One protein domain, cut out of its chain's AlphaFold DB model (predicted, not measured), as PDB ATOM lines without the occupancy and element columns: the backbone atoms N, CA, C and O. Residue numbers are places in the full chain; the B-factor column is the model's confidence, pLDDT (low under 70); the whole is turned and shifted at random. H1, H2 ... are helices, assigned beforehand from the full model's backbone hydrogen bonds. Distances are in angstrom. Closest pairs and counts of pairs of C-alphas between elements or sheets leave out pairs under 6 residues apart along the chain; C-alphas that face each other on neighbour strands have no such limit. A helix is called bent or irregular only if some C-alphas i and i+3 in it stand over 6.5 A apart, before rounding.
ATOM      1  N   PHE A   2      22.825 -18.622  81.801       85.25
ATOM      2  CA  PHE A   2      23.235 -17.198  81.701       85.25
ATOM      3  C   PHE A   2      24.563 -16.796  82.355       85.25
ATOM      4  O   PHE A   2      25.315 -16.026  81.773       85.25
ATOM      5  N   ASN A   3      24.848 -17.282  83.565       90.62
ATOM      6  CA  ASN A   3      26.064 -16.865  84.271       90.62
ATOM      7  C   ASN A   3      27.267 -17.701  83.818       90.62
ATOM      8  O   ASN A   3      28.312 -17.172  83.455       90.62
ATOM      9  N   ARG A   4      27.098 -19.029  83.798       93.75
ATOM     10  CA  ARG A   4      28.175 -19.982  83.494       93.75
ATOM     11  C   ARG A   4      28.642 -19.933  82.040       93.75
ATOM     12  O   ARG A   4      29.775 -20.315  81.789       93.75
ATOM     13  N   SER A   5      27.822 -19.447  81.105       93.81
ATOM     14  CA  SER A   5      28.222 -19.299  79.699       93.81
ATOM     15  C   SER A   5      29.397 -18.342  79.507       93.81
ATOM     16  O   SER A   5      30.171 -18.533  78.579       93.81
ATOM     17  N   PHE A   6      29.545 -17.348  80.385       94.06
ATOM     18  CA  PHE A   6      30.671 -16.413  80.372       94.06
ATOM     19  C   PHE A   6      31.644 -16.675  81.520       94.06
ATOM     20  O   PHE A   6      32.853 -16.548  81.350       94.06
ATOM     21  N   LEU A   7      31.132 -17.064  82.690       95.50
ATOM     22  CA  LEU A   7      31.957 -17.208  83.882       95.50
ATOM     23  C   LEU A   7      32.869 -18.438  83.825       95.50
ATOM     24  O   LEU A   7      34.039 -18.329  84.172       95.50
ATOM     25  N   ASP A   8      32.363 -19.593  83.378       97.44
ATOM     26  CA  ASP A   8      33.177 -20.813  83.326       97.44
ATOM     27  C   ASP A   8      34.348 -20.696  82.326       97.44
ATOM     28  O   ASP A   8      35.463 -20.989  82.748       97.44
ATOM     29  N   PRO A   9      34.201 -20.205  81.077       97.00
ATOM     30  CA  PRO A   9      35.369 -20.001  80.217       97.00
ATOM     31  C   PRO A   9      36.328 -18.939  80.772       97.00
ATOM     32  O   PRO A   9      37.532 -19.138  80.710       97.00
ATOM     33  N   SER A  10      35.822 -17.867  81.394       96.88
ATOM     34  CA  SER A  10      36.685 -16.809  81.946       96.88
ATOM     35  C   SER A  10      37.504 -17.259  83.162       96.88
ATOM     36  O   SER A  10      38.618 -16.789  83.356       96.88
ATOM     37  N   VAL A  11      36.953 -18.134  84.012       96.94
ATOM     38  CA  VAL A  11      37.566 -18.518  85.303       96.94
ATOM     39  C   VAL A  11      38.179 -19.919  85.270       96.94
ATOM     40  O   VAL A  11      39.123 -20.199  85.999       96.94
ATOM     41  N   LYS A  12      37.628 -20.825  84.461       97.56
ATOM     42  CA  LYS A  12      38.048 -22.233  84.375       97.56
ATOM     43  C   LYS A  12      38.642 -22.588  83.015       97.56
ATOM     44  O   LYS A  12      39.038 -23.735  82.827       97.56
ATOM     45  N   GLY A  13      38.628 -21.666  82.052       97.75
ATOM     46  CA  GLY A  13      39.173 -21.911  80.720       97.75
ATOM     47  C   GLY A  13      38.355 -22.890  79.873       97.75
ATOM     48  O   GLY A  13      38.823 -23.361  78.840       97.75
ATOM     49  N   VAL A  14      37.141 -23.255  80.306       97.38
ATOM     50  CA  VAL A  14      36.307 -24.256  79.628       97.38
ATOM     51  C   VAL A  14      34.835 -23.866  79.629       97.38
ATOM     52  O   VAL A  14      34.291 -23.404  80.632       97.38
ATOM     53  N   TYR A  15      34.158 -24.107  78.506       97.06
ATOM     54  CA  TYR A  15      32.705 -23.985  78.437       97.06
ATOM     55  C   TYR A  15      32.012 -25.164  79.140       97.06
ATOM     56  O   TYR A  15      32.503 -26.296  79.087       97.06
ATOM     57  N   PRO A  16      30.839 -24.945  79.765       96.94
ATOM     58  CA  PRO A  16      30.029 -26.039  80.290       96.94
ATOM     59  C   PRO A  16      29.604 -26.992  79.165       96.94
ATOM     60  O   PRO A  16      29.023 -26.541  78.180       96.94
ATOM     61  N   ARG A  17      29.824 -28.303  79.334       95.88
ATOM     62  CA  ARG A  17      29.410 -29.324  78.347       95.88
ATOM     63  C   ARG A  17      27.918 -29.240  78.016       95.88
ATOM     64  O   ARG A  17      27.572 -29.086  76.858       95.88
ATOM     65  N   GLU A  18      27.077 -29.157  79.045       94.94
ATOM     66  CA  GLU A  18      25.621 -28.993  78.911       94.94
ATOM     67  C   GLU A  18      25.224 -27.791  78.038       94.94
ATOM     68  O   GLU A  18      24.254 -27.853  77.294       94.94
ATOM     69  N   LEU A  19      25.968 -26.678  78.110       95.00
ATOM     70  CA  LEU A  19      25.702 -25.517  77.258       95.00
ATOM     71  C   LEU A  19      26.041 -25.826  75.800       95.00
ATOM     72  O   LEU A  19      25.277 -25.467  74.912       95.00
ATOM     73  N   VAL A  20      27.184 -26.469  75.558       95.44
ATOM     74  CA  VAL A  20      27.608 -26.859  74.208       95.44
ATOM     75  C   VAL A  20      26.593 -27.816  73.586       95.44
ATOM     76  O   VAL A  20      26.240 -27.636  72.424       95.44
ATOM     77  N   ASP A  21      26.104 -28.786  74.354       95.69
ATOM     78  CA  ASP A  21      25.123 -29.768  73.891       95.69
ATOM     79  C   ASP A  21      23.803 -29.084  73.508       95.69
ATOM     80  O   ASP A  21      23.347 -29.233  72.376       95.69
ATOM     81  N   ILE A  22      23.282 -28.200  74.365       94.06
ATOM     82  CA  ILE A  22      22.068 -27.418  74.079       94.06
ATOM     83  C   ILE A  22      22.229 -26.560  72.816       94.06
ATOM     84  O   ILE A  22      21.328 -26.500  71.983       94.06
ATOM     85  N   LEU A  23      23.372 -25.892  72.634       94.38
ATOM     86  CA  LEU A  23      23.597 -25.067  71.443       94.38
ATOM     87  C   LEU A  23      23.704 -25.908  70.160       94.38
ATOM     88  O   LEU A  23      23.254 -25.460  69.106       94.38
ATOM     89  N   LYS A  24      24.274 -27.119  70.235       95.25
ATOM     90  CA  LYS A  24      24.328 -28.061  69.103       95.25
ATOM     91  C   LYS A  24      22.945 -28.569  68.729       95.25
ATOM     92  O   LYS A  24      22.597 -28.530  67.555       95.25
ATOM     93  N   GLU A  25      22.168 -29.013  69.714       94.12
ATOM     94  CA  GLU A  25      20.802 -29.514  69.519       94.12
ATOM     95  C   GLU A  25      19.909 -28.470  68.844       94.12
ATOM     96  O   GLU A  25      19.112 -28.800  67.970       94.12
ATOM     97  N   ASN A  26      20.105 -27.195  69.184       92.69
ATOM     98  CA  ASN A  26      19.367 -26.081  68.597       92.69
ATOM     99  C   ASN A  26      20.027 -25.494  67.334       92.69
ATOM    100  O   ASN A  26      19.568 -24.475  66.832       92.69
ATOM    101  N   SER A  27      21.093 -26.109  66.802       93.88
ATOM    102  CA  SER A  27      21.806 -25.653  65.592       93.88
ATOM    103  C   SER A  27      22.299 -24.195  65.650       93.88
ATOM    104  O   SER A  27      22.382 -23.512  64.632       93.88
ATOM    105  N   VAL A  28      22.654 -23.721  66.845       94.00
ATOM    106  CA  VAL A  28      23.142 -22.353  67.115       94.00
ATOM    107  C   VAL A  28      24.539 -22.337  67.741       94.00
ATOM    108  O   VAL A  28      24.993 -21.305  68.237       94.00
ATOM    109  N   LEU A  29      25.239 -23.477  67.751       94.69
ATOM    110  CA  LEU A  29      26.624 -23.526  68.209       94.69
ATOM    111  C   LEU A  29      27.506 -22.667  67.278       94.69
ATOM    112  O   LEU A  29      27.519 -22.915  66.070       94.69
ATOM    113  N   PRO A  30      28.273 -21.698  67.813       93.12
ATOM    114  CA  PRO A  30      29.199 -20.911  67.009       93.12
ATOM    115  C   PRO A  30      30.273 -21.779  66.347       93.12
ATOM    116  O   PRO A  30      30.688 -22.805  66.891       93.12
ATOM    117  N   SER A  31      30.774 -21.332  65.195       95.19
ATOM    118  CA  SER A  31      31.961 -21.925  64.579       95.19
ATOM    119  C   SER A  31      33.171 -21.752  65.495       95.19
ATOM    120  O   SER A  31      33.450 -20.635  65.932       95.19
ATOM    121  N   VAL A  32      33.898 -22.839  65.746       94.50
ATOM    122  CA  VAL A  32      35.129 -22.839  66.546       94.50
ATOM    123  C   VAL A  32      36.322 -22.960  65.607       94.50
ATOM    124  O   VAL A  32      36.390 -23.906  64.819       94.50
ATOM    125  N   MET A  33      37.255 -22.017  65.687       96.75
ATOM    126  CA  MET A  33      38.482 -22.038  64.899       96.75
ATOM    127  C   MET A  33      39.556 -22.889  65.594       96.75
ATOM    128  O   MET A  33      39.549 -23.037  66.823       96.75
ATOM    129  N   PRO A  34      40.506 -23.467  64.836       97.50
ATOM    130  CA  PRO A  34      41.649 -24.151  65.427       97.50
ATOM    131  C   PRO A  34      42.395 -23.231  66.404       97.50
ATOM    132  O   PRO A  34      42.822 -22.144  66.027       97.50
ATOM    133  N   GLY A  35      42.551 -23.678  67.652       96.94
ATOM    134  CA  GLY A  35      43.248 -22.933  68.706       96.94
ATOM    135  C   GLY A  35      42.352 -22.130  69.654       96.94
ATOM    136  O   GLY A  35      42.804 -21.836  70.757       96.94
ATOM    137  N   ASP A  36      41.084 -21.855  69.323       96.56
ATOM    138  CA  ASP A  36      40.190 -21.049  70.182       96.56
ATOM    139  C   ASP A  36      40.054 -21.626  71.599       96.56
ATOM    140  O   ASP A  36      40.081 -20.908  72.598       96.56
ATOM    141  N   THR A  37      39.915 -22.949  71.697       95.00
ATOM    142  CA  THR A  37      39.742 -23.632  72.984       95.00
ATOM    143  C   THR A  37      41.016 -23.654  73.818       95.00
ATOM    144  O   THR A  37      40.917 -23.667  75.043       95.00
ATOM    145  N   GLU A  38      42.189 -23.645  73.183       97.75
ATOM    146  CA  GLU A  38      43.473 -23.524  73.878       97.75
ATOM    147  C   GLU A  38      43.668 -22.098  74.379       97.75
ATOM    148  O   GLU A  38      43.929 -21.887  75.558       97.75
ATOM    149  N   LEU A  39      43.398 -21.114  73.517       97.94
ATOM    150  CA  LEU A  39      43.511 -19.703  73.859       97.94
ATOM    151  C   LEU A  39      42.655 -19.348  75.082       97.94
ATOM    152  O   LEU A  39      43.128 -18.676  75.991       97.94
ATOM    153  N   ILE A  40      41.412 -19.834  75.145       97.25
ATOM    154  CA  ILE A  40      40.540 -19.618  76.311       97.25
ATOM    155  C   ILE A  40      41.097 -20.315  77.558       97.25
ATOM    156  O   ILE A  40      41.026 -19.758  78.653       97.25
ATOM    157  N   ARG A  41      41.654 -21.522  77.413       97.81
ATOM    158  CA  ARG A  41      42.195 -22.294  78.538       97.81
ATOM    159  C   ARG A  41      43.414 -21.633  79.169       97.81
ATOM    160  O   ARG A  41      43.534 -21.640  80.390       97.81
ATOM    161  N   GLU A  42      44.288 -21.072  78.345       98.19
ATOM    162  CA  GLU A  42      45.543 -20.454  78.776       98.19
ATOM    163  C   GLU A  42      45.363 -19.029  79.335       98.19
ATOM    164  O   GLU A  42      46.286 -18.499  79.949       98.19
ATOM    165  N   ASN A  43      44.187 -18.405  79.160       97.94
ATOM    166  CA  ASN A  43      43.952 -16.990  79.482       97.94
ATOM    167  C   ASN A  43      42.753 -16.777  80.429       97.94
ATOM    168  O   ASN A  43      41.783 -16.097  80.086       97.94
ATOM    169  N   THR A  44      42.810 -17.341  81.638       98.19
ATOM    170  CA  THR A  44      41.796 -17.088  82.680       98.19
ATOM    171  C   THR A  44      42.045 -15.785  83.439       98.19
ATOM    172  O   THR A  44      43.175 -15.319  83.540       98.19
ATOM    173  N   VAL A  45      40.991 -15.211  84.021       95.88
ATOM    174  CA  VAL A  45      41.069 -13.948  84.773       95.88
ATOM    175  C   VAL A  45      41.501 -14.146  86.228       95.88
ATOM    176  O   VAL A  45      41.073 -15.096  86.882       95.88
ATOM    177  N   ASP A  46      42.253 -13.190  86.774       94.25
ATOM    178  CA  ASP A  46      42.638 -13.170  88.197       94.25
ATOM    179  C   ASP A  46      41.505 -12.693  89.119       94.25
ATOM    180  O   ASP A  46      41.390 -13.110  90.273       94.25
ATOM    181  N   PHE A  47      40.651 -11.801  88.610       91.81
ATOM    182  CA  PHE A  47      39.567 -11.182  89.369       91.81
ATOM    183  C   PHE A  47      38.270 -11.170  88.568       91.81
ATOM    184  O   PHE A  47      38.260 -10.964  87.355       91.81
ATOM    185  N   VAL A  48      37.150 -11.328  89.273       88.12
ATOM    186  CA  VAL A  48      35.807 -11.274  88.690       88.12
ATOM    187  C   VAL A  48      35.054 -10.085  89.269       88.12
ATOM    188  O   VAL A  48      34.729 -10.055  90.455       88.12
ATOM    189  N   GLY A  49      34.733  -9.113  88.415       86.75
ATOM    190  CA  GLY A  49      33.769  -8.068  88.745       86.75
ATOM    191  C   GLY A  49      32.347  -8.628  88.696       86.75
ATOM    192  O   GLY A  49      31.920  -9.147  87.666       86.75
ATOM    193  N   VAL A  50      31.601  -8.518  89.796       84.81
ATOM    194  CA  VAL A  50      30.211  -8.987  89.872       84.81
ATOM    195  C   VAL A  50      29.267  -7.795  89.875       84.81
ATOM    196  O   VAL A  50      29.229  -7.018  90.825       84.81
TER     197      VAL A  50
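AT A GLANCE: This is residues 2 to 50 of the 165 residues of the protein "Glycosyl hydrolase family 1" of Enterocloster citroniae (UniProt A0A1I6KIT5). Three short helices form a flat, sparsely joined group: H1 and H3 meet at a slant, and H2 lies off to one side, where residues 22 to 27, of which 22 to 25 belong to H2, stick out. From there a link swings back to H3. The 49 printed residues, 2 to 50, hold H1, H2 and H3 in chain order and no named strand, all helix; the whole is only just compact, close to loose, with a radius of gyration of the C-alphas of 11.6 A, spanning 33 by 26 by 13 A.

IN THESE COORDINATES: H1, residues 4 to 12, begins at C-alpha (28.175, -19.982, 83.494) and is 10.2 A long; it is neither bent nor irregular, but only just: C-alphas 5 and 8 are 6.3 A apart. H2, residues 17 to 25, is 12.3 A long. H3, residues 36 to 42, is 10.1 A long, ending at C-alpha (45.543, -20.454, 78.776).

HOW THE PARTS SIT: H1 and H3 touch, the closest C-alphas, Pro 9 and Ile 40, 6.5 A apart, at a steep tilt of 48 degrees, the same way. H1 and H2 are close but not clearly touching, C-alphas of Ser 5 and Leu 19 closest at 7.1 A. H2 and H3 are apart. Every O i to N i+4 pair is within hydrogen-bond range in H2 and H3, and 4 of 5 in H1.

THE WHOLE: The farthest C-alphas, Ser 27 and Asp 46, are 33.2 A apart. The printed part has no cut and no long link; no printed residue is under pLDDT 70.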